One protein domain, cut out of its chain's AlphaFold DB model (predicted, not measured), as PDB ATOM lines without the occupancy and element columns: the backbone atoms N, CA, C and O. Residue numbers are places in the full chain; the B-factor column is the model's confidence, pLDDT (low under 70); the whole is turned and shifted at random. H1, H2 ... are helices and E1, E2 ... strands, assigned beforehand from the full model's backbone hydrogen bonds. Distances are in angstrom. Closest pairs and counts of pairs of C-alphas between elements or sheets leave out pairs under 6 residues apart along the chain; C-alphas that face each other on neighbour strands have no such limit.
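This is residues 28 to 168 and 348 to 373 of the 655 residues of an uncharacterized protein of Perkinsus olseni (UniProt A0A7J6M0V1). A strongly twisted sheet of five parallel strands stands between H1, which covers one face along the strands, and H5 on the opposite face, with H6 next to H5. H2, H3, H4 and the loop of residues 85 to 107 form a looser part toward the E2 end of the sheet, and residues 28 to 42 run out as a tail. The printed part has 167 residues, with six named helices and five named strands that follow along the chain as E1 H1 E2 H2 H3 H4 E3 H5 H6 E4 E5, and the sheet's order is E2 E3 E1 E4 E5, all parallel. It is mixed, helices and strands, with 74 of the 167 residues in named elements, and compact, with a radius of gyration of the C-alphas of 16.3 A and spans of 43 by 42 by 36 A.

E1, residues 43 to 49, begins at C-alpha 43 (-24.171, -8.485, -18.657) and is 19.3 A long. H1, residues 55 to 65, is 15.3 A long. E2 is residues 70 to 72. H2, residues 75 to 84, is 14.3 A long. H3, residues 108 to 111, precedes H4, residues 114 to 123, 14.3 A long. E3, residues 131 to 135, is 13.6 A long. H5 is residues 137 to 141 and H6 residues 143 to 150. E4, residues 157 to 163, is 19.2 A long. E5, residues 369 to 372, ends at C-alpha 372 (-11.678, -18.009, -24.857).

E1 and E4 are parallel at 22 degrees, with N 46 and O 159 at 2.8 A. E3 and E1 have N 45 and O 132 at 2.8 A, E2 and E3 have N 71 and O 131 at 3.0 A, and E4 and E5 have N 371 and O 160 at 2.8 A. E1, H1, E2 and E3, H5 H6, E4 are split strand-helix-strand units, each with another strand between its two parallel strands and a right-handed crossover; E2, H2 H3 H4, E3 is a strand-helix-strand unit of neighbour strands. H1 is on the sheet at a height of 7.7 A, over E1 and only just along the strands, at 27 degrees on the local plane. H5 is on the opposite face at 6.2 A, and touches H6 only at the corner, closest at the C-alphas of Gly 139 and Glu 145, 4.9 A. H6 only grazes the sheet with residues 146 to 150, and H2 with residues 75 to 78. H3 and H4 are not on it; H2 and H4 are close but not clearly touching, closest at the C-alphas of Glu 75 and Arg 116, 7.5 A. In H1, H2, H4, H5 and H6 every O i to N i+4 pair is within hydrogen-bond range; H3 is too short for one.

The C-alphas of Asp 28 and Leu 349, the two farthest apart, are 50.1 A apart. Residues 169 to 347 are not printed, and C-alphas 168 and 348 are 25.4 A apart across the cut. The link H2 to H3, 23 residues, is long. The mean pLDDT of the printed part is 85.3; residues 28 to 40 and 126 to 128 are under 70.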
ATOM      1  N   ASP A  28     -49.477  -1.624 -35.687       66.75
ATOM      2  CA  ASP A  28     -48.482  -0.542 -35.621       66.75
ATOM      3  C   ASP A  28     -47.433  -0.766 -34.511       66.75
ATOM      4  O   ASP A  28     -46.419  -0.069 -34.470       66.75
ATOM      5  N   VAL A  29     -47.671  -1.706 -33.584       66.75
ATOM      6  CA  VAL A  29     -46.733  -2.067 -32.506       66.75
ATOM      7  C   VAL A  29     -46.551  -3.576 -32.386       66.75
ATOM      8  O   VAL A  29     -47.515  -4.334 -32.333       66.75
ATOM      9  N   CYS A  30     -45.299  -4.012 -32.249       63.44
ATOM     10  CA  CYS A  30     -44.959  -5.355 -31.794       63.44
ATOM     11  C   CYS A  30     -44.673  -5.352 -30.283       63.44
ATOM     12  O   CYS A  30     -44.095  -4.403 -29.745       63.44
ATOM     13  N   ILE A  31     -45.043  -6.429 -29.583       64.06
ATOM     14  CA  ILE A  31     -44.579  -6.643 -28.206       64.06
ATOM     15  C   ILE A  31     -43.082  -6.949 -28.279       64.06
ATOM     16  O   ILE A  31     -42.674  -7.939 -28.878       64.06
ATOM     17  N   ASN A  32     -42.264  -6.078 -27.691       62.59
ATOM     18  CA  ASN A  32     -40.809  -6.192 -27.682       62.59
ATOM     19  C   ASN A  32     -40.393  -7.386 -26.786       62.59
ATOM     20  O   ASN A  32     -40.545  -7.267 -25.568       62.59
ATOM     21  N   PRO A  33     -39.867  -8.514 -27.320       61.44
ATOM     22  CA  PRO A  33     -39.641  -9.728 -26.514       61.44
ATOM     23  C   PRO A  33     -38.661  -9.502 -25.355       61.44
ATOM     24  O   PRO A  33     -38.825 -10.026 -24.261       61.44
ATOM     25  N   TRP A  34     -37.703  -8.599 -25.566       59.12
ATOM     26  CA  TRP A  34     -36.704  -8.120 -24.608       59.12
ATOM     27  C   TRP A  34     -37.262  -7.428 -23.345       59.12
ATOM     28  O   TRP A  34     -36.481  -6.870 -22.576       59.12
ATOM     29  N   TYR A  35     -38.584  -7.360 -23.163       53.97
ATOM     30  CA  TYR A  35     -39.211  -6.869 -21.931       53.97
ATOM     31  C   TYR A  35     -39.411  -7.982 -20.885       53.97
ATOM     32  O   TYR A  35     -39.586  -7.676 -19.711       53.97
ATOM     33  N   THR A  36     -39.363  -9.265 -21.273       48.41
ATOM     34  CA  THR A  36     -39.580 -10.399 -20.349       48.41
ATOM     35  C   THR A  36     -38.297 -10.987 -19.754       48.41
ATOM     36  O   THR A  36     -38.372 -11.909 -18.946       48.41
ATOM     37  N   SER A  37     -37.116 -10.486 -20.129       55.62
ATOM     38  CA  SER A  37     -35.844 -10.896 -19.524       55.62
ATOM     39  C   SER A  37     -35.646 -10.209 -18.164       55.62
ATOM     40  O   SER A  37     -35.249  -9.040 -18.113       55.62
ATOM     41  N   ASN A  38     -35.880 -10.935 -17.066       52.53
ATOM     42  CA  ASN A  38     -35.422 -10.530 -15.734       52.53
ATOM     43  C   ASN A  38     -33.885 -10.537 -15.702       52.53
ATOM     44  O   ASN A  38     -33.257 -11.567 -15.470       52.53
ATOM     45  N   ASN A  39     -33.275  -9.379 -15.949       60.44
ATOM     46  CA  ASN A  39     -31.826  -9.198 -15.865       60.44
ATOM     47  C   ASN A  39     -31.431  -8.786 -14.441       60.44
ATOM     48  O   ASN A  39     -30.952  -7.673 -14.219       60.44
ATOM     49  N   ASP A  40     -31.652  -9.689 -13.481       63.97
ATOM     50  CA  ASP A  40     -31.221  -9.510 -12.085       63.97
ATOM     51  C   ASP A  40     -29.684  -9.361 -11.998       63.97
ATOM     52  O   ASP A  40     -29.163  -8.614 -11.168       63.97
ATOM     53  N   HIS A  41     -28.970  -9.979 -12.949       77.00
ATOM     54  CA  HIS A  41     -27.549  -9.774 -13.233       77.00
ATOM     55  C   HIS A  41     -27.381  -9.344 -14.703       77.00
ATOM     56  O   HIS A  41     -27.426 -10.193 -15.591       77.00
ATOM     57  N   PRO A  42     -27.252  -8.036 -15.002       86.44
ATOM     58  CA  PRO A  42     -27.139  -7.562 -16.376       86.44
ATOM     59  C   PRO A  42     -25.693  -7.645 -16.890       86.44
ATOM     60  O   PRO A  42     -24.769  -7.145 -16.248       86.44
ATOM     61  N   GLU A  43     -25.499  -8.216 -18.075       90.00
ATOM     62  CA  GLU A  43     -24.171  -8.485 -18.657       90.00
ATOM     63  C   GLU A  43     -23.754  -7.454 -19.731       90.00
ATOM     64  O   GLU A  43     -24.587  -6.889 -20.445       90.00
ATOM     65  N   ALA A  44     -22.452  -7.227 -19.890       91.62
ATOM     66  CA  ALA A  44     -21.835  -6.494 -20.994       91.62
ATOM     67  C   ALA A  44     -20.728  -7.361 -21.611       91.62
ATOM     68  O   ALA A  44     -19.611  -7.424 -21.103       91.62
ATOM     69  N   VAL A  45     -21.053  -8.043 -22.707       95.06
ATOM     70  CA  VAL A  45     -20.137  -8.929 -23.427       95.06
ATOM     71  C   VAL A  45     -19.410  -8.131 -24.506       95.06
ATOM     72  O   VAL A  45     -20.062  -7.507 -25.340       95.06
ATOM     73  N   MET A  46     -18.079  -8.159 -24.527       95.69
ATOM     74  CA  MET A  46     -17.273  -7.623 -25.627       95.69
ATOM     75  C   MET A  46     -16.656  -8.767 -26.423       95.69
ATOM     76  O   MET A  46     -15.860  -9.534 -25.883       95.69
ATOM     77  N   VAL A  47     -17.012  -8.871 -27.699       96.81
ATOM     78  CA  VAL A  47     -16.432  -9.846 -28.627       96.81
ATOM     79  C   VAL A  47     -15.158  -9.255 -29.228       96.81
ATOM     80  O   VAL A  47     -15.164  -8.133 -29.737       96.81
ATOM     81  N   ILE A  48     -14.055  -9.995 -29.117       96.50
ATOM     82  CA  ILE A  48     -12.704  -9.570 -29.489       96.50
ATOM     83  C   ILE A  48     -12.081 -10.655 -30.368       96.50
ATOM     84  O   ILE A  48     -11.859 -11.781 -29.918       96.50
ATOM     85  N   GLY A  49     -11.754 -10.299 -31.606       94.88
ATOM     86  CA  GLY A  49     -11.082 -11.173 -32.561       94.88
ATOM     87  C   GLY A  49     -10.233 -10.382 -33.550       94.88
ATOM     88  O   GLY A  49     -10.202  -9.152 -33.499       94.88
ATOM     89  N   LEU A  50      -9.517 -11.091 -34.420       94.56
ATOM     90  CA  LEU A  50      -8.650 -10.481 -35.431       94.56
ATOM     91  C   LEU A  50      -9.471  -9.944 -36.621       94.56
ATOM     92  O   LEU A  50     -10.510 -10.526 -36.940       94.56
ATOM     93  N   PRO A  51      -9.027  -8.866 -37.296       93.62
ATOM     94  CA  PRO A  51      -9.708  -8.357 -38.482       93.62
ATOM     95  C   PRO A  51      -9.752  -9.413 -39.588       93.62
ATOM     96  O   PRO A  51      -8.761 -10.112 -39.810       93.62
ATOM     97  N   ASP A  52     -10.893  -9.509 -40.272       91.31
ATOM     98  CA  ASP A  52     -11.154 -10.421 -41.389       91.31
ATOM     99  C   ASP A  52     -11.096 -11.924 -41.009       91.31
ATOM    100  O   ASP A  52     -11.164 -12.801 -41.872       91.31
ATOM    101  N   GLU A  53     -11.064 -12.242 -39.706       90.62
ATOM    102  CA  GLU A  53     -11.175 -13.604 -39.153       90.62
ATOM    103  C   GLU A  53     -12.612 -13.940 -38.696       90.62
ATOM    104  O   GLU A  53     -12.820 -14.697 -37.753       90.62
ATOM    105  N   GLY A  54     -13.634 -13.385 -39.363       89.88
ATOM    106  CA  GLY A  54     -15.043 -13.773 -39.178       89.88
ATOM    107  C   GLY A  54     -15.682 -13.341 -37.850       89.88
ATOM    108  O   GLY A  54     -16.653 -13.947 -37.403       89.88
ATOM    109  N   VAL A  55     -15.158 -12.302 -37.193       92.62
ATOM    110  CA  VAL A  55     -15.649 -11.838 -35.879       92.62
ATOM    111  C   VAL A  55     -17.136 -11.471 -35.920       92.62
ATOM    112  O   VAL A  55     -17.874 -11.776 -34.985       92.62
ATOM    113  N   PHE A  56     -17.597 -10.859 -37.014       93.44
ATOM    114  CA  PHE A  56     -18.993 -10.454 -37.183       93.44
ATOM    115  C   PHE A  56     -19.950 -11.641 -37.355       93.44
ATOM    116  O   PHE A  56     -20.971 -11.673 -36.672       93.44
ATOM    117  N   ASP A  57     -19.592 -12.652 -38.157       92.88
ATOM    118  CA  ASP A  57     -20.378 -13.892 -38.271       92.88
ATOM    119  C   ASP A  57     -20.467 -14.625 -36.916       92.88
ATOM    120  O   ASP A  57     -21.484 -15.243 -36.602       92.88
ATOM    121  N   TYR A  58     -19.433 -14.529 -36.068       94.12
ATOM    122  CA  TYR A  58     -19.476 -15.064 -34.704       94.12
ATOM    123  C   TYR A  58     -20.408 -14.275 -33.770       94.12
ATOM    124  O   TYR A  58     -21.053 -14.880 -32.910       94.12
ATOM    125  N   VAL A  59     -20.540 -12.953 -33.937       94.81
ATOM    126  CA  VAL A  59     -21.564 -12.170 -33.218       94.81
ATOM    127  C   VAL A  59     -22.965 -12.613 -33.633       94.81
ATOM    128  O   VAL A  59     -23.812 -12.816 -32.764       94.81
ATOM    129  N   ASP A  60     -23.199 -12.814 -34.929       94.25
ATOM    130  CA  ASP A  60     -24.498 -13.259 -35.446       94.25
ATOM    131  C   ASP A  60     -24.853 -14.663 -34.929       94.25
ATOM    132  O   ASP A  60     -25.914 -14.846 -34.325       94.25
ATOM    133  N   TYR A  61     -23.907 -15.606 -34.993       94.31
ATOM    134  CA  TYR A  61     -24.013 -16.918 -34.347       94.31
ATOM    135  C   TYR A  61     -24.332 -16.809 -32.845       94.31
ATOM    136  O   TYR A  61     -25.238 -17.474 -32.344       94.31
ATOM    137  N   PHE A  62     -23.618 -15.957 -32.103       94.38
ATOM    138  CA  PHE A  62     -23.829 -15.785 -30.664       94.38
ATOM    139  C   PHE A  62     -25.234 -15.251 -30.339       94.38
ATOM    140  O   PHE A  62     -25.837 -15.684 -29.353       94.38
ATOM    141  N   LEU A  63     -25.770 -14.346 -31.162       92.56
ATOM    142  CA  LEU A  63     -27.127 -13.811 -31.025       92.56
ATOM    143  C   LEU A  63     -28.198 -14.857 -31.377       92.56
ATOM    144  O   LEU A  63     -29.208 -14.934 -30.674       92.56
ATOM    145  N   GLU A  64     -27.966 -15.697 -32.390       93.12
ATOM    146  CA  GLU A  64     -28.836 -16.836 -32.723       93.12
ATOM    147  C   GLU A  64     -28.878 -17.892 -31.609       93.12
ATOM    148  O   GLU A  64     -29.954 -18.394 -31.283       93.12
ATOM    149  N   GLN A  65     -27.739 -18.193 -30.971       91.81
ATOM    150  CA  GLN A  65     -27.679 -19.104 -29.817       91.81
ATOM    151  C   GLN A  65     -28.282 -18.500 -28.532       91.81
ATOM    152  O   GLN A  65     -28.613 -19.233 -27.601       91.81
ATOM    153  N   ASN A  66     -28.444 -17.173 -28.458       89.62
ATOM    154  CA  ASN A  66     -28.954 -16.457 -27.280       89.62
ATOM    155  C   ASN A  66     -30.164 -15.558 -27.623       89.62
ATOM    156  O   ASN A  66     -30.142 -14.347 -27.339       89.62
ATOM    157  N   PRO A  67     -31.239 -16.117 -28.216       87.31
ATOM    158  CA  PRO A  67     -32.326 -15.339 -28.794       87.31
ATOM    159  C   PRO A  67     -33.008 -14.473 -27.733       87.31
ATOM    160  O   PRO A  67     -33.435 -14.944 -26.681       87.31
ATOM    161  N   HIS A  68     -33.098 -13.175 -28.018       80.69
ATOM    162  CA  HIS A  68     -33.671 -12.151 -27.136       80.69
ATOM    163  C   HIS A  68     -32.969 -11.955 -25.769       80.69
ATOM    164  O   HIS A  68     -33.494 -11.209 -24.939       80.69
ATOM    165  N   LYS A  69     -31.778 -12.540 -25.524       84.94
ATOM    166  CA  LYS A  69     -31.002 -12.296 -24.288       84.94
ATOM    167  C   LYS A  69     -30.110 -11.050 -24.375       84.94
ATOM    168  O   LYS A  69     -30.135 -10.245 -23.443       84.94
ATOM    169  N   TYR A  70     -29.342 -10.877 -25.457       87.94
ATOM    170  CA  TYR A  70     -28.377  -9.772 -25.630       87.94
ATOM    171  C   TYR A  70     -28.719  -8.830 -26.786       87.94
ATOM    172  O   TYR A  70     -28.981  -9.283 -27.894       87.94
ATOM    173  N   VAL A  71     -28.667  -7.517 -26.549       87.19
ATOM    174  CA  VAL A  71     -28.807  -6.506 -27.609       87.19
ATOM    175  C   VAL A  71     -27.424  -6.113 -28.124       87.19
ATOM    176  O   VAL A  71     -26.580  -5.682 -27.337       87.19
ATOM    177  N   GLU A  72     -27.193  -6.222 -29.432       90.12
ATOM    178  CA  GLU A  72     -25.965  -5.718 -30.056       90.12
ATOM    179  C   GLU A  72     -25.921  -4.179 -30.046       90.12
ATOM    180  O   GLU A  72     -26.923  -3.505 -30.297       90.12
ATOM    181  N   LEU A  73     -24.743  -3.620 -29.758       88.12
ATOM    182  CA  LEU A  73     -24.470  -2.185 -29.719       88.12
ATOM    183  C   LEU A  73     -23.238  -1.841 -30.581       88.12
ATOM    184  O   LEU A  73     -22.198  -1.419 -30.075       88.12
ATOM    185  N   SER A  74     -23.373  -2.008 -31.898       87.81
ATOM    186  CA  SER A  74     -22.335  -1.726 -32.903       87.81
ATOM    187  C   SER A  74     -22.787  -0.693 -33.947       87.81
ATOM    188  O   SER A  74     -23.940  -0.247 -33.967       87.81
ATOM    189  N   GLU A  75     -21.875  -0.294 -34.839       84.44
ATOM    190  CA  GLU A  75     -22.197   0.627 -35.938       84.44
ATOM    191  C   GLU A  75     -22.965  -0.053 -37.084       84.44
ATOM    192  O   GLU A  75     -23.797   0.606 -37.714       84.44
ATOM    193  N   ARG A  76     -22.806  -1.374 -37.282       86.75
ATOM    194  CA  ARG A  76     -23.631  -2.146 -38.230       86.75
ATOM    195  C   ARG A  76     -25.103  -2.205 -37.794       86.75
ATOM    196  O   ARG A  76     -25.974  -1.859 -38.590       86.75
ATOM    197  N   THR A  77     -25.396  -2.484 -36.517       86.38
ATOM    198  CA  THR A  77     -26.785  -2.547 -36.017       86.38
ATOM    199  C   THR A  77     -27.499  -1.193 -36.134       86.38
ATOM    200  O   THR A  77     -28.655  -1.129 -36.551       86.38
ATOM    201  N   MET A  78     -26.807  -0.085 -35.828       83.12
ATOM    202  CA  MET A  78     -27.359   1.263 -36.027       83.12
ATOM    203  C   MET A  78     -27.619   1.575 -37.505       83.12
ATOM    204  O   MET A  78     -28.654   2.155 -37.832       83.12
ATOM    205  N   PHE A  79     -26.712   1.175 -38.403       81.69
ATOM    206  CA  PHE A  79     -26.901   1.353 -39.841       81.69
ATOM    207  C   PHE A  79     -28.156   0.622 -40.344       81.69
ATOM    208  O   PHE A  79     -28.928   1.189 -41.120       81.69
ATOM    209  N   ASP A  80     -28.424  -0.588 -39.847       84.75
ATOM    210  CA  ASP A  80     -29.648  -1.327 -40.164       84.75
ATOM    211  C   ASP A  80     -30.915  -0.683 -39.584       84.75
ATOM    212  O   ASP A  80     -31.943  -0.642 -40.265       84.75
ATOM    213  N   TRP A  81     -30.854  -0.071 -38.397       84.25
ATOM    214  CA  TRP A  81     -31.965   0.744 -37.885       84.25
ATOM    215  C   TRP A  81     -32.230   1.978 -38.757       84.25
ATOM    216  O   TRP A  81     -33.390   2.352 -38.951       84.25
ATOM    217  N   PHE A  82     -31.191   2.596 -39.329       82.62
ATOM    218  CA  PHE A  82     -31.354   3.716 -40.262       82.62
ATOM    219  C   PHE A  82     -32.004   3.255 -41.580       82.62
ATOM    220  O   PHE A  82     -32.974   3.880 -42.012       82.62
ATOM    221  N   LYS A  83     -31.579   2.113 -42.153       81.44
ATOM    222  CA  LYS A  83     -32.259   1.481 -43.308       81.44
ATOM    223  C   LYS A  83     -33.734   1.191 -43.017       81.44
ATOM    224  O   LYS A  83     -34.594   1.516 -43.832       81.44
ATOM    225  N   ALA A  84     -34.028   0.586 -41.862       84.56
ATOM    226  CA  ALA A  84     -35.388   0.252 -41.436       84.56
ATOM    227  C   ALA A  84     -36.253   1.509 -41.229       84.56
ATOM    228  O   ALA A  84     -37.442   1.502 -41.538       84.56
ATOM    229  N   SER A  85     -35.634   2.618 -40.815       83.06
ATOM    230  CA  SER A  85     -36.238   3.960 -40.745       83.06
ATOM    231  C   SER A  85     -36.360   4.654 -42.117       83.06
ATOM    232  O   SER A  85     -36.547   5.868 -42.185       83.06
ATOM    233  N   ALA A  86     -36.223   3.901 -43.215       83.38
ATOM    234  CA  ALA A  86     -36.222   4.345 -44.611       83.38
ATOM    235  C   ALA A  86     -35.142   5.381 -44.998       83.38
ATOM    236  O   ALA A  86     -35.170   5.899 -46.119       83.38
ATOM    237  N   LEU A  87     -34.155   5.647 -44.133       81.81
ATOM    238  CA  LEU A  87     -33.007   6.484 -44.474       81.81
ATOM    239  C   LEU A  87     -32.108   5.725 -45.454       81.81
ATOM    240  O   LEU A  87     -31.655   4.611 -45.186       81.81
ATOM    241  N   ARG A  88     -31.834   6.341 -46.607       83.12
ATOM    242  CA  ARG A  88     -30.925   5.800 -47.623       83.12
ATOM    243  C   ARG A  88     -29.604   6.566 -47.567       83.12
ATOM    244  O   ARG A  88     -29.648   7.796 -47.587       83.12
ATOM    245  N   PRO A  89     -28.446   5.888 -47.517       83.12
ATOM    246  CA  PRO A  89     -27.167   6.576 -47.593       83.12
ATOM    247  C   PRO A  89     -26.993   7.213 -48.974       83.12
ATOM    248  O   PRO A  89     -27.275   6.587 -49.995       83.12
ATOM    249  N   ILE A  90     -26.496   8.448 -49.001       85.25
ATOM    250  CA  ILE A  90     -26.167   9.178 -50.231       85.25
ATOM    251  C   ILE A  90     -24.870   8.618 -50.829       85.25
ATOM    252  O   ILE A  90     -24.746   8.468 -52.042       85.25
ATOM    253  N   ARG A  91     -23.898   8.299 -49.965       82.62
ATOM    254  CA  ARG A  91     -22.617   7.666 -50.307       82.62
ATOM    255  C   ARG A  91     -21.997   6.993 -49.078       82.62
ATOM    256  O   ARG A  91     -22.372   7.306 -47.949       82.62
ATOM    257  N   ARG A  92     -21.013   6.120 -49.298       79.00
ATOM    258  CA  ARG A  92     -20.040   5.747 -48.257       79.00
ATOM    259  C   ARG A  92     -18.987   6.847 -48.117       79.00
ATOM    260  O   ARG A  92     -18.680   7.533 -49.097       79.00
ATOM    261  N   GLY A  93     -18.453   7.015 -46.918       77.44
ATOM    262  CA  GLY A  93     -17.241   7.776 -46.666       77.44
ATOM    263  C   GLY A  93     -15.988   7.004 -47.105       77.44
ATOM    264  O   GLY A  93     -16.048   5.804 -47.390       77.44
ATOM    265  N   PRO A  94     -14.838   7.691 -47.224       75.75
ATOM    266  CA  PRO A  94     -13.611   7.120 -47.777       75.75
ATOM    267  C   PRO A  94     -12.866   6.183 -46.810       75.75
ATOM    268  O   PRO A  94     -11.796   5.692 -47.161       75.75
ATOM    269  N   VAL A  95     -13.390   5.959 -45.597       79.00
ATOM    270  CA  VAL A  95     -12.767   5.134 -44.543       79.00
ATOM    271  C   VAL A  95     -13.707   3.994 -44.092       79.00
ATOM    272  O   VAL A  95     -13.451   3.334 -43.085       79.00
ATOM    273  N   ALA A  96     -14.780   3.741 -44.854       85.06
ATOM    274  CA  ALA A  96     -15.783   2.713 -44.577       85.06
ATOM    275  C   ALA A  96     -15.198   1.288 -44.503       85.06
ATOM    276  O   ALA A  96     -14.334   0.910 -45.292       85.06
ATOM    277  N   SER A  97     -15.722   0.498 -43.567       89.94
ATOM    278  CA  SER A  97     -15.310  -0.871 -43.208       89.94
ATOM    279  C   SER A  97     -16.483  -1.614 -42.541       89.94
ATOM    280  O   SER A  97     -17.515  -0.988 -42.299       89.94
ATOM    281  N   ASN A  98     -16.383  -2.913 -42.228       88.88
ATOM    282  CA  ASN A  98     -17.489  -3.593 -41.519       88.88
ATOM    283  C   ASN A  98     -17.630  -3.103 -40.060       88.88
ATOM    284  O   ASN A  98     -18.753  -2.936 -39.585       88.88
ATOM    285  N   ASP A  99     -16.512  -2.795 -39.387       88.31
ATOM    286  CA  ASP A  99     -16.466  -2.225 -38.028       88.31
ATOM    287  C   ASP A  99     -17.053  -0.810 -37.962       88.31
ATOM    288  O   ASP A  99     -17.841  -0.483 -37.072       88.31
ATOM    289  N   ARG A 100     -16.697   0.029 -38.943       86.44
ATOM    290  CA  ARG A 100     -17.207   1.399 -39.092       86.44
ATOM    291  C   ARG A 100     -17.720   1.605 -40.514       86.44
ATOM    292  O   ARG A 100     -16.938   1.982 -41.392       86.44
ATOM    293  N   PRO A 101     -19.023   1.375 -40.762       82.56
ATOM    294  CA  PRO A 101     -19.586   1.430 -42.110       82.56
ATOM    295  C   PRO A 101     -19.651   2.830 -42.746       82.56
ATOM    296  O   PRO A 101     -19.882   2.918 -43.950       82.56
ATOM    297  N   ASP A 102     -19.420   3.898 -41.964       77.69
ATOM    298  CA  ASP A 102     -19.145   5.277 -42.426       77.69
ATOM    299  C   ASP A 102     -20.100   5.751 -43.543       77.69
ATOM    300  O   ASP A 102     -19.700   6.145 -44.640       77.69
ATOM    301  N   PHE A 103     -21.408   5.632 -43.304       75.31
ATOM    302  CA  PHE A 103     -22.439   5.997 -44.275       75.31
ATOM    303  C   PHE A 103     -22.904   7.440 -44.084       75.31
ATOM    304  O   PHE A 103     -23.402   7.802 -43.022       75.31
ATOM    305  N   LEU A 104     -22.811   8.238 -45.150       81.44
ATOM    306  CA  LEU A 104     -23.257   9.627 -45.160       81.44
ATOM    307  C   LEU A 104     -24.704   9.708 -45.651       81.44
ATOM    308  O   LEU A 104     -25.001   9.405 -46.812       81.44
ATOM    309  N   PHE A 105     -25.598  10.143 -44.770       82.12
ATOM    310  CA  PHE A 105     -27.024  10.345 -45.024       82.12
ATOM    311  C   PHE A 105     -27.359  11.795 -45.398       82.12
ATOM    312  O   PHE A 105     -28.480  12.066 -45.824       82.12
ATOM    313  N   GLY A 106     -26.411  12.728 -45.260       80.88
ATOM    314  CA  GLY A 106     -26.637  14.157 -45.477       80.88
ATOM    315  C   GLY A 106     -27.350  14.833 -44.305       80.88
ATOM    316  O   GLY A 106     -27.931  15.904 -44.475       80.88
ATOM    317  N   VAL A 107     -27.331  14.210 -43.123       81.75
ATOM    318  CA  VAL A 107     -28.023  14.685 -41.919       81.75
ATOM    319  C   VAL A 107     -27.013  14.715 -40.774       81.75
ATOM    320  O   VAL A 107     -26.716  13.694 -40.162       81.75
ATOM    321  N   GLN A 108     -26.483  15.909 -40.496       81.62
ATOM    322  CA  GLN A 108     -25.269  16.130 -39.699       81.62
ATOM    323  C   GLN A 108     -25.169  15.315 -38.382       81.62
ATOM    324  O   GLN A 108     -24.129  14.700 -38.175       81.62
ATOM    325  N   PRO A 109     -26.204  15.183 -37.521       81.12
ATOM    326  CA  PRO A 109     -26.098  14.370 -36.297       81.12
ATOM    327  C   PRO A 109     -25.930  12.852 -36.512       81.12
ATOM    328  O   PRO A 109     -25.483  12.153 -35.599       81.12
ATOM    329  N   PHE A 110     -26.303  12.323 -37.679       75.31
ATOM    330  CA  PHE A 110     -26.026  10.934 -38.057       75.31
ATOM    331  C   PHE A 110     -24.597  10.829 -38.598       75.31
ATOM    332  O   PHE A 110     -23.807  10.042 -38.083       75.31
ATOM    333  N   ASP A 111     -24.261  11.695 -39.558       77.56
ATOM    334  CA  ASP A 111     -22.978  11.718 -40.269       77.56
ATOM    335  C   ASP A 111     -21.779  12.031 -39.339       77.56
ATOM    336  O   ASP A 111     -20.693  11.499 -39.530       77.56
ATOM    337  N   GLU A 112     -21.966  12.840 -38.287       79.06
ATOM    338  CA  GLU A 112     -20.943  13.145 -37.264       79.06
ATOM    339  C   GLU A 112     -20.918  12.137 -36.093       79.06
ATOM    340  O   GLU A 112     -20.254  12.355 -35.077       79.06
ATOM    341  N   GLY A 113     -21.671  11.033 -36.174       75.06
ATOM    342  CA  GLY A 113     -21.683   9.986 -35.146       75.06
ATOM    343  C   GLY A 113     -22.298  10.401 -33.799       75.06
ATOM    344  O   GLY A 113     -22.154   9.679 -32.807       75.06
ATOM    345  N   PHE A 114     -23.017  11.527 -33.725       80.62
ATOM    346  CA  PHE A 114     -23.684  11.973 -32.494       80.62
ATOM    347  C   PHE A 114     -24.726  10.949 -32.010       80.62
ATOM    348  O   PHE A 114     -24.805  10.686 -30.808       80.62
ATOM    349  N   VAL A 115     -25.453  10.293 -32.924       78.81
ATOM    350  CA  VAL A 115     -26.395   9.208 -32.580       78.81
ATOM    351  C   VAL A 115     -25.697   8.048 -31.853       78.81
ATOM    352  O   VAL A 115     -26.219   7.566 -30.850       78.81
ATOM    353  N   ARG A 116     -24.480   7.661 -32.267       77.50
ATOM    354  CA  ARG A 116     -23.672   6.623 -31.595       77.50
ATOM    355  C   ARG A 116     -23.350   6.995 -30.149       77.50
ATOM    356  O   ARG A 116     -23.467   6.164 -29.248       77.50
ATOM    357  N   LYS A 117     -22.968   8.258 -29.924       80.31
ATOM    358  CA  LYS A 117     -22.689   8.793 -28.585       80.31
ATOM    359  C   LYS A 117     -23.946   8.770 -27.709       80.31
ATOM    360  O   LYS A 117     -23.883   8.278 -26.586       80.31
ATOM    361  N   GLN A 118     -25.080   9.237 -28.237       82.12
ATOM    362  CA  GLN A 118     -26.363   9.211 -27.525       82.12
ATOM    363  C   GLN A 118     -26.808   7.783 -27.192       82.12
ATOM    364  O   GLN A 118     -27.230   7.524 -26.070       82.12
ATOM    365  N   LEU A 119     -26.664   6.828 -28.114       79.81
ATOM    366  CA  LEU A 119     -27.062   5.439 -27.881       79.81
ATOM    367  C   LEU A 119     -26.267   4.785 -26.735       79.81
ATOM    368  O   LEU A 119     -26.852   4.088 -25.906       79.81
ATOM    369  N   ARG A 120     -24.960   5.063 -26.629       79.38
ATOM    370  CA  ARG A 120     -24.132   4.615 -25.491       79.38
ATOM    371  C   ARG A 120     -24.506   5.325 -24.189       79.38
ATOM    372  O   ARG A 120     -24.567   4.689 -23.140       79.38
ATOM    373  N   GLU A 121     -24.836   6.615 -24.253       80.69
ATOM    374  CA  GLU A 121     -25.337   7.387 -23.109       80.69
ATOM    375  C   GLU A 121     -26.687   6.848 -22.590       80.69
ATOM    376  O   GLU A 121     -26.855   6.705 -21.378       80.69
ATOM    377  N   PHE A 122     -27.599   6.433 -23.479       78.19
ATOM    378  CA  PHE A 122     -28.822   5.710 -23.114       78.19
ATOM    379  C   PHE A 122     -28.531   4.312 -22.546       78.19
ATOM    380  O   PHE A 122     -29.101   3.944 -21.522       78.19
ATOM    381  N   ALA A 123     -27.615   3.543 -23.144       77.88
ATOM    382  CA  ALA A 123     -27.253   2.200 -22.672       77.88
ATOM    383  C   ALA A 123     -26.598   2.185 -21.270       77.88
ATOM    384  O   ALA A 123     -26.656   1.168 -20.565       77.88
ATOM    385  N   ARG A 124     -26.012   3.317 -20.851       76.12
ATOM    386  CA  ARG A 124     -25.469   3.579 -19.505       76.12
ATOM    387  C   ARG A 124     -26.550   3.848 -18.445       76.12
ATOM    388  O   ARG A 124     -26.246   3.794 -17.254       76.12
ATOM    389  N   MET A 125     -27.789   4.170 -18.832       74.94
ATOM    390  CA  MET A 125     -28.821   4.605 -17.880       74.94
ATOM    391  C   MET A 125     -29.184   3.515 -16.848       74.94
ATOM    392  O   MET A 125     -29.231   2.333 -17.194       74.94
ATOM    393  N   PRO A 126     -29.482   3.872 -15.578       64.88
ATOM    394  CA  PRO A 126     -29.790   2.882 -14.540       64.88
ATOM    395  C   PRO A 126     -31.089   2.098 -14.770       64.88
ATOM    396  O   PRO A 126     -31.215   0.970 -14.299       64.88
ATOM    397  N   HIS A 127     -32.065   2.692 -15.459       60.22
ATOM    398  CA  HIS A 127     -33.372   2.085 -15.698       60.22
ATOM    399  C   HIS A 127     -33.339   1.219 -16.963       60.22
ATOM    400  O   HIS A 127     -33.088   1.727 -18.052       60.22
ATOM    401  N   GLY A 128     -33.622  -0.078 -16.821       57.94
ATOM    402  CA  GLY A 128     -33.657  -1.011 -17.950       57.94
ATOM    403  C   GLY A 128     -32.274  -1.447 -18.440       57.94
ATOM    404  O   GLY A 128     -32.017  -1.428 -19.645       57.94
ATOM    405  N   ARG A 129     -31.381  -1.868 -17.527       72.19
ATOM    406  CA  ARG A 129     -30.103  -2.506 -17.889       72.19
ATOM    407  C   ARG A 129     -30.354  -3.809 -18.665       72.19
ATOM    408  O   ARG A 129     -30.496  -4.881 -18.086       72.19
ATOM    409  N   LYS A 130     -30.414  -3.714 -19.993       79.19
ATOM    410  CA  LYS A 130     -30.353  -4.874 -20.893       79.19
ATOM    411  C   LYS A 130     -28.943  -5.459 -20.910       79.19
ATOM    412  O   LYS A 130     -27.980  -4.700 -20.741       79.19
ATOM    413  N   ASN A 131     -28.845  -6.762 -21.168       87.44
ATOM    414  CA  ASN A 131     -27.576  -7.393 -21.514       87.44
ATOM    415  C   ASN A 131     -27.134  -6.883 -22.888       87.44
ATOM    416  O   ASN A 131     -27.966  -6.739 -23.790       87.44
ATOM    417  N   LEU A 132     -25.847  -6.589 -23.040       89.38
ATOM    418  CA  LEU A 132     -25.288  -5.994 -24.252       89.38
ATOM    419  C   LEU A 132     -24.236  -6.910 -24.869       89.38
ATOM    420  O   LEU A 132     -23.460  -7.522 -24.139       89.38
ATOM    421  N   VAL A 133     -24.185  -6.936 -26.198       93.31
ATOM    422  CA  VAL A 133     -23.036  -7.426 -26.969       93.31
ATOM    423  C   VAL A 133     -22.398  -6.241 -27.682       93.31
ATOM    424  O   VAL A 133     -23.072  -5.446 -28.337       93.31
ATOM    425  N   LEU A 134     -21.089  -6.111 -27.522       92.44
ATOM    426  CA  LEU A 134     -20.255  -5.065 -28.090       92.44
ATOM    427  C   LEU A 134     -19.267  -5.724 -29.046       92.44
ATOM    428  O   LEU A 134     -18.506  -6.600 -28.638       92.44
ATOM    429  N   VAL A 135     -19.259  -5.272 -30.295       92.94
ATOM    430  CA  VAL A 135     -18.221  -5.600 -31.269       92.94
ATOM    431  C   VAL A 135     -17.658  -4.293 -31.813       92.94
ATOM    432  O   VAL A 135     -18.384  -3.471 -32.371       92.94
ATOM    433  N   GLU A 136     -16.370  -4.089 -31.552       92.00
ATOM    434  CA  GLU A 136     -15.524  -3.065 -32.160       92.00
ATOM    435  C   GLU A 136     -14.158  -3.722 -32.387       92.00
ATOM    436  O   GLU A 136     -13.505  -4.088 -31.414       92.00
ATOM    437  N   ILE A 137     -13.713  -3.895 -33.631       93.56
ATOM    438  CA  ILE A 137     -12.472  -4.616 -33.966       93.56
ATOM    439  C   ILE A 137     -11.260  -3.860 -33.416       93.56
ATOM    440  O   ILE A 137     -10.503  -4.376 -32.591       93.56
ATOM    441  N   ARG A 138     -11.127  -2.581 -33.788       92.19
ATOM    442  CA  ARG A 138     -10.079  -1.702 -33.249       92.19
ATOM    443  C   ARG A 138     -10.239  -1.497 -31.738       92.19
ATOM    444  O   ARG A 138      -9.257  -1.552 -31.001       92.19
ATOM    445  N   GLY A 139     -11.478  -1.298 -31.284       91.62
ATOM    446  CA  GLY A 139     -11.788  -1.073 -29.871       91.62
ATOM    447  C   GLY A 139     -11.497  -2.285 -28.982       91.62
ATOM    448  O   GLY A 139     -11.165  -2.120 -27.814       91.62
ATOM    449  N   GLY A 140     -11.605  -3.497 -29.528       93.81
ATOM    450  CA  GLY A 140     -11.358  -4.766 -28.851       93.81
ATOM    451  C   GLY A 140      -9.886  -5.168 -28.817       93.81
ATOM    452  O   GLY A 140      -9.442  -5.762 -27.838       93.81
ATOM    453  N   LEU A 141      -9.104  -4.822 -29.839       96.19
ATOM    454  CA  LEU A 141      -7.681  -5.176 -29.904       96.19
ATOM    455  C   LEU A 141      -6.761  -4.163 -29.200       96.19
ATOM    456  O   LEU A 141      -5.639  -4.515 -28.845       96.19
ATOM    457  N   LEU A 142      -7.215  -2.936 -28.932       95.56
ATOM    458  CA  LEU A 142      -6.435  -1.921 -28.212       95.56
ATOM    459  C   LEU A 142      -6.839  -1.837 -26.734       95.56
ATOM    460  O   LEU A 142      -7.967  -1.465 -26.425       95.56
ATOM    461  N   GLU A 143      -5.898  -2.094 -25.819       94.81
ATOM    462  CA  GLU A 143      -6.103  -2.038 -24.356       94.81
ATOM    463  C   GLU A 143      -6.693  -0.696 -23.899       94.81
ATOM    464  O   GLU A 143      -7.694  -0.642 -23.184       94.81
ATOM    465  N   GLU A 144      -6.135   0.406 -24.405       93.44
ATOM    466  CA  GLU A 144      -6.642   1.748 -24.139       93.44
ATOM    467  C   GLU A 144      -8.092   1.957 -24.600       93.44
ATOM    468  O   GLU A 144      -8.829   2.691 -23.943       93.44
ATOM    469  N   GLU A 145      -8.512   1.372 -25.726       93.44
ATOM    470  CA  GLU A 145      -9.882   1.532 -26.229       93.44
ATOM    471  C   GLU A 145     -10.843   0.582 -25.488       93.44
ATOM    472  O   GLU A 145     -11.867   1.061 -24.993       93.44
ATOM    473  N   ARG A 146     -10.474  -0.691 -25.257       94.31
ATOM    474  CA  ARG A 146     -11.219  -1.655 -24.418       94.31
ATOM    475  C   ARG A 146     -11.580  -1.061 -23.065       94.31
ATOM    476  O   ARG A 146     -12.755  -0.989 -22.697       94.31
ATOM    477  N   SER A 147     -10.577  -0.568 -22.347       92.19
ATOM    478  CA  SER A 147     -10.732  -0.013 -21.004       92.19
ATOM    479  C   SER A 147     -11.575   1.267 -20.966       92.19
ATOM    480  O   SER A 147     -12.317   1.486 -20.003       92.19
ATOM    481  N   LYS A 148     -11.548   2.084 -22.030       91.81
ATOM    482  CA  LYS A 148     -12.436   3.254 -22.198       91.81
ATOM    483  C   LYS A 148     -13.865   2.866 -22.601       91.81
ATOM    484  O   LYS A 148     -14.796   3.615 -22.299       91.81
ATOM    485  N   ILE A 149     -14.068   1.728 -23.269       90.56
ATOM    486  CA  ILE A 149     -15.400   1.194 -23.605       90.56
ATOM    487  C   ILE A 149     -16.031   0.550 -22.361       90.56
ATOM    488  O   ILE A 149     -17.161   0.892 -22.018       90.56
ATOM    489  N   MET A 150     -15.300  -0.292 -21.624       90.38
ATOM    490  CA  MET A 150     -15.800  -0.967 -20.415       90.38
ATOM    491  C   MET A 150     -16.194  -0.001 -19.286       90.38
ATOM    492  O   MET A 150     -17.127  -0.283 -18.535       90.38
ATOM    493  N   GLU A 151     -15.555   1.171 -19.183       89.38
ATOM    494  CA  GLU A 151     -15.955   2.218 -18.229       89.38
ATOM    495  C   GLU A 151     -17.389   2.746 -18.469       89.38
ATOM    496  O   GLU A 151     -18.048   3.215 -17.540       89.38
ATOM    497  N   GLN A 152     -17.904   2.657 -19.701       86.69
ATOM    498  CA  GLN A 152     -19.209   3.220 -20.078       86.69
ATOM    499  C   GLN A 152     -20.401   2.377 -19.592       86.69
ATOM    500  O   GLN A 152     -21.536   2.850 -19.663       86.69
ATOM    501  N   PHE A 153     -20.166   1.173 -19.056       86.19
ATOM    502  CA  PHE A 153     -21.214   0.221 -18.662       86.19
ATOM    503  C   PHE A 153     -21.173  -0.159 -17.163       86.19
ATOM    504  O   PHE A 153     -21.160  -1.344 -16.828       86.19
ATOM    505  N   PRO A 154     -21.181   0.815 -16.228       80.88
ATOM    506  CA  PRO A 154     -21.086   0.547 -14.795       80.88
ATOM    507  C   PRO A 154     -22.307  -0.220 -14.268       80.88
ATOM    508  O   PRO A 154     -23.455   0.077 -14.610       80.88
ATOM    509  N   GLY A 155     -22.062  -1.179 -13.374       82.12
ATOM    510  CA  GLY A 155     -23.120  -2.021 -12.808       82.12
ATOM    511  C   GLY A 155     -23.668  -3.067 -13.786       82.12
ATOM    512  O   GLY A 155     -24.831  -3.458 -13.661       82.12
ATOM    513  N   ARG A 156     -22.842  -3.489 -14.746       87.44
ATOM    514  CA  ARG A 156     -22.967  -4.751 -15.478       87.44
ATOM    515  C   ARG A 156     -21.743  -5.620 -15.196       87.44
ATOM    516  O   ARG A 156     -20.677  -5.069 -14.928       87.44
ATOM    517  N   GLU A 157     -21.893  -6.937 -15.283       90.88
ATOM    518  CA  GLU A 157     -20.746  -7.854 -15.350       90.88
ATOM    519  C   GLU A 157     -20.109  -7.749 -16.741       90.88
ATOM    520  O   GLU A 157     -20.823  -7.791 -17.744       90.88
ATOM    521  N   ARG A 158     -18.792  -7.542 -16.814       92.88
ATOM    522  CA  ARG A 158     -18.084  -7.232 -18.064       92.88
ATOM    523  C   ARG A 158     -17.254  -8.422 -18.511       92.88
ATOM    524  O   ARG A 158     -16.230  -8.740 -17.909       92.88
ATOM    525  N   THR A 159     -17.689  -9.041 -19.596       95.19
ATOM    526  CA  THR A 159     -17.165 -10.315 -20.082       95.19
ATOM    527  C   THR A 159     -16.448 -10.100 -21.403       95.19
ATOM    528  O   THR A 159     -17.075  -9.717 -22.389       95.19
ATOM    529  N   ALA A 160     -15.150 -10.377 -21.466       96.88
ATOM    530  CA  ALA A 160     -14.462 -10.492 -22.747       96.88
ATOM    531  C   ALA A 160     -14.734 -11.879 -23.353       96.88
ATOM    532  O   ALA A 160     -14.575 -12.892 -22.675       96.88
ATOM    533  N   VAL A 161     -15.110 -11.936 -24.627       97.19
ATOM    534  CA  VAL A 161     -15.233 -13.168 -25.417       97.19
ATOM    535  C   VAL A 161     -14.201 -13.110 -26.533       97.19
ATOM    536  O   VAL A 161     -14.301 -12.275 -27.429       97.19
ATOM    537  N   VAL A 162     -13.191 -13.977 -26.460       96.88
ATOM    538  CA  VAL A 162     -12.071 -14.000 -27.403       96.88
ATOM    539  C   VAL A 162     -12.287 -15.085 -28.456       96.88
ATOM    540  O   VAL A 162     -12.296 -16.284 -28.150       96.88
ATOM    541  N   CYS A 163     -12.433 -14.642 -29.702       93.88
ATOM    542  CA  CYS A 163     -12.538 -15.448 -30.913       93.88
ATOM    543  C   CYS A 163     -11.278 -15.224 -31.771       93.88
ATOM    544  O   CYS A 163     -11.234 -14.381 -32.665       93.88
ATOM    545  N   VAL A 164     -10.212 -15.949 -31.418       93.75
ATOM    546  CA  VAL A 164      -8.903 -15.948 -32.093       93.75
ATOM    547  C   VAL A 164      -8.356 -17.379 -32.091       93.75
ATOM    548  O   VAL A 164      -8.498 -18.086 -31.089       93.75
ATOM    549  N   GLY A 165      -7.730 -17.794 -33.193       89.44
ATOM    550  CA  GLY A 165      -7.274 -19.174 -33.410       89.44
ATOM    551  C   GLY A 165      -8.335 -20.028 -34.108       89.44
ATOM    552  O   GLY A 165      -9.377 -19.519 -34.514       89.44
ATOM    553  N   LYS A 166      -8.083 -21.329 -34.279       89.31
ATOM    554  CA  LYS A 166      -8.993 -22.237 -34.987       89.31
ATOM    555  C   LYS A 166     -10.395 -22.260 -34.348       89.31
ATOM    556  O   LYS A 166     -10.507 -22.605 -33.170       89.31
ATOM    557  N   PRO A 167     -11.470 -21.968 -35.104       90.25
ATOM    558  CA  PRO A 167     -12.810 -21.924 -34.534       90.25
ATOM    559  C   PRO A 167     -13.363 -23.270 -34.057       90.25
ATOM    560  O   PRO A 167     -12.943 -24.347 -34.488       90.25
ATOM    561  N   ALA A 168     -14.379 -23.187 -33.195       89.06
ATOM    562  CA  ALA A 168     -15.154 -24.339 -32.743       89.06
ATOM    563  C   ALA A 168     -15.887 -25.035 -33.911       89.06
ATOM    564  O   ALA A 168     -16.238 -24.408 -34.915       89.06
ATOM    565  N   TYR A 348      -2.015  -1.496 -35.697       94.06
ATOM    566  CA  TYR A 348      -1.829  -2.960 -35.661       94.06
ATOM    567  C   TYR A 348      -0.659  -3.446 -34.781       94.06
ATOM    568  O   TYR A 348      -0.750  -4.514 -34.180       94.06
ATOM    569  N   LEU A 349       0.417  -2.656 -34.650       93.25
ATOM    570  CA  LEU A 349       1.551  -2.958 -33.758       93.25
ATOM    571  C   LEU A 349       1.190  -2.889 -32.263       93.25
ATOM    572  O   LEU A 349       1.912  -3.439 -31.437       93.25
ATOM    573  N   SER A 350       0.083  -2.229 -31.914       94.06
ATOM    574  CA  SER A 350      -0.393  -2.051 -30.535       94.06
ATOM    575  C   SER A 350      -1.503  -3.041 -30.152       94.06
ATOM    576  O   SER A 350      -2.122  -2.894 -29.096       94.06
ATOM    577  N   PHE A 351      -1.801  -4.025 -31.008       95.62
ATOM    578  CA  PHE A 351      -2.842  -5.019 -30.754       95.62
ATOM    579  C   PHE A 351      -2.446  -5.989 -29.631       95.62
ATOM    580  O   PHE A 351      -1.386  -6.608 -29.651       95.62
ATOM    581  N   THR A 352      -3.341  -6.152 -28.656       96.00
ATOM    582  CA  THR A 352      -3.192  -7.036 -27.493       96.00
ATOM    583  C   THR A 352      -4.487  -7.806 -27.243       96.00
ATOM    584  O   THR A 352      -5.578  -7.311 -27.523       96.00
ATOM    585  N   LEU A 353      -4.389  -9.000 -26.657       96.19
ATOM    586  CA  LEU A 353      -5.554  -9.698 -26.097       96.19
ATOM    587  C   LEU A 353      -5.868  -9.166 -24.682       96.19
ATOM    588  O   LEU A 353      -4.944  -8.733 -23.987       96.19
ATOM    589  N   PRO A 354      -7.140  -9.196 -24.236       95.19
ATOM    590  CA  PRO A 354      -7.544  -8.690 -22.924       95.19
ATOM    591  C   PRO A 354      -6.861  -9.440 -21.771       95.19
ATOM    592  O   PRO A 354      -6.609 -10.648 -21.847       95.19
ATOM    593  N   GLN A 355      -6.592  -8.721 -20.678       92.06
ATOM    594  CA  GLN A 355      -5.907  -9.251 -19.496       92.06
ATOM    595  C   GLN A 355      -6.733  -9.043 -18.221       92.06
ATOM    596  O   GLN A 355      -7.393  -8.025 -18.054       92.06
ATOM    597  N   GLU A 356      -6.650  -9.982 -17.276       90.00
ATOM    598  CA  GLU A 356      -7.316  -9.884 -15.961       90.00
ATOM    599  C   GLU A 356      -6.798  -8.692 -15.127       90.00
ATOM    600  O   GLU A 356      -7.501  -8.149 -14.279       90.00
ATOM    601  N   THR A 357      -5.563  -8.264 -15.396       91.38
ATOM    602  CA  THR A 357      -4.893  -7.100 -14.802       91.38
ATOM    603  C   THR A 357      -5.269  -5.761 -15.442       91.38
ATOM    604  O   THR A 357      -4.886  -4.721 -14.901       91.38
ATOM    605  N   GLU A 358      -5.994  -5.770 -16.565       92.19
ATOM    606  CA  GLU A 358      -6.392  -4.571 -17.309       92.19
ATOM    607  C   GLU A 358      -7.352  -3.697 -16.478       92.19
ATOM    608  O   GLU A 358      -8.230  -4.204 -15.769       92.19
ATOM    609  N   LYS A 359      -7.194  -2.367 -16.542       91.06
ATOM    610  CA  LYS A 359      -7.970  -1.411 -15.734       91.06
ATOM    611  C   LYS A 359      -8.495  -0.238 -16.548       91.06
ATOM    612  O   LYS A 359      -7.770   0.375 -17.325       91.06
ATOM    613  N   THR A 360      -9.736   0.146 -16.261       87.94
ATOM    614  CA  THR A 360     -10.343   1.373 -16.787       87.94
ATOM    615  C   THR A 360      -9.550   2.614 -16.348       87.94
ATOM    616  O   THR A 360      -8.876   2.575 -15.311       87.94
ATOM    617  N   PRO A 361      -9.682   3.759 -17.043       87.81
ATOM    618  CA  PRO A 361      -9.065   5.027 -16.636       87.81
ATOM    619  C   PRO A 361      -9.365   5.495 -15.196       87.81
ATOM    620  O   PRO A 361      -8.655   6.354 -14.677       87.81
ATOM    621  N   ARG A 362     -10.383   4.934 -14.520       86.81
ATOM    622  CA  ARG A 362     -10.687   5.183 -13.093       86.81
ATOM    623  C   ARG A 362     -10.109   4.140 -12.126       86.81
ATOM    624  O   ARG A 362     -10.457   4.150 -10.948       86.81
ATOM    625  N   GLY A 363      -9.260   3.230 -12.600       86.31
ATOM    626  CA  GLY A 363      -8.595   2.205 -11.789       86.31
ATOM    627  C   GLY A 363      -9.459   0.995 -11.413       86.31
ATOM    628  O   GLY A 363      -8.988   0.136 -10.667       86.31
ATOM    629  N   LEU A 364     -10.692   0.900 -11.925       86.44
ATOM    630  CA  LEU A 364     -11.516  -0.307 -11.806       86.44
ATOM    631  C   LEU A 364     -10.961  -1.386 -12.743       86.44
ATOM    632  O   LEU A 364     -10.529  -1.063 -13.845       86.44
ATOM    633  N   GLN A 365     -11.024  -2.660 -12.354       88.81
ATOM    634  CA  GLN A 365     -10.749  -3.788 -13.256       88.81
ATOM    635  C   GLN A 365     -11.616  -3.669 -14.522       88.81
ATOM    636  O   GLN A 365     -12.792  -3.317 -14.405       88.81
ATOM    637  N   ALA A 366     -11.058  -3.893 -15.715       90.69
ATOM    638  CA  ALA A 366     -11.757  -3.676 -16.986       90.69
ATOM    639  C   ALA A 366     -12.779  -4.782 -17.294       90.69
ATOM    640  O   ALA A 366     -13.934  -4.470 -17.593       90.69
ATOM    641  N   PHE A 367     -12.366  -6.044 -17.142       94.50
ATOM    642  CA  PHE A 367     -13.180  -7.240 -17.367       94.50
ATOM    643  C   PHE A 367     -13.289  -8.067 -16.092       94.50
ATOM    644  O   PHE A 367     -12.280  -8.374 -15.457       94.50
ATOM    645  N   ASP A 368     -14.513  -8.441 -15.742       93.69
ATOM    646  CA  ASP A 368     -14.836  -9.290 -14.597       93.69
ATOM    647  C   ASP A 368     -14.643 -10.784 -14.946       93.69
ATOM    648  O   ASP A 368     -14.288 -11.580 -14.079       93.69
ATOM    649  N   SER A 369     -14.778 -11.155 -16.230       94.62
ATOM    650  CA  SER A 369     -14.416 -12.479 -16.763       94.62
ATOM    651  C   SER A 369     -13.859 -12.417 -18.202       94.62
ATOM    652  O   SER A 369     -14.128 -11.475 -18.953       94.62
ATOM    653  N   ILE A 370     -13.047 -13.412 -18.596       96.62
ATOM    654  CA  ILE A 370     -12.438 -13.521 -19.937       96.62
ATOM    655  C   ILE A 370     -12.583 -14.957 -20.456       96.62
ATOM    656  O   ILE A 370     -11.935 -15.880 -19.962       96.62
ATOM    657  N   ASN A 371     -13.410 -15.136 -21.485       96.00
ATOM    658  CA  ASN A 371     -13.782 -16.423 -22.060       96.00
ATOM    659  C   ASN A 371     -13.149 -16.610 -23.445       96.00
ATOM    660  O   ASN A 371     -13.446 -15.874 -24.382       96.00
ATOM    661  N   PHE A 372     -12.298 -17.623 -23.586       95.88
ATOM    662  CA  PHE A 372     -11.678 -18.009 -24.857       95.88
ATOM    663  C   PHE A 372     -12.513 -19.113 -25.517       95.88
ATOM    664  O   PHE A 372     -12.583 -20.218 -24.979       95.88
ATOM    665  N   VAL A 373     -13.170 -18.812 -26.644       94.25
ATOM    666  CA  VAL A 373     -14.204 -19.691 -27.237       94.25
ATOM    667  C   VAL A 373     -13.689 -20.524 -28.420       94.25
ATOM    668  O   VAL A 373     -14.251 -21.574 -28.720       94.25
TER     669      VAL A 373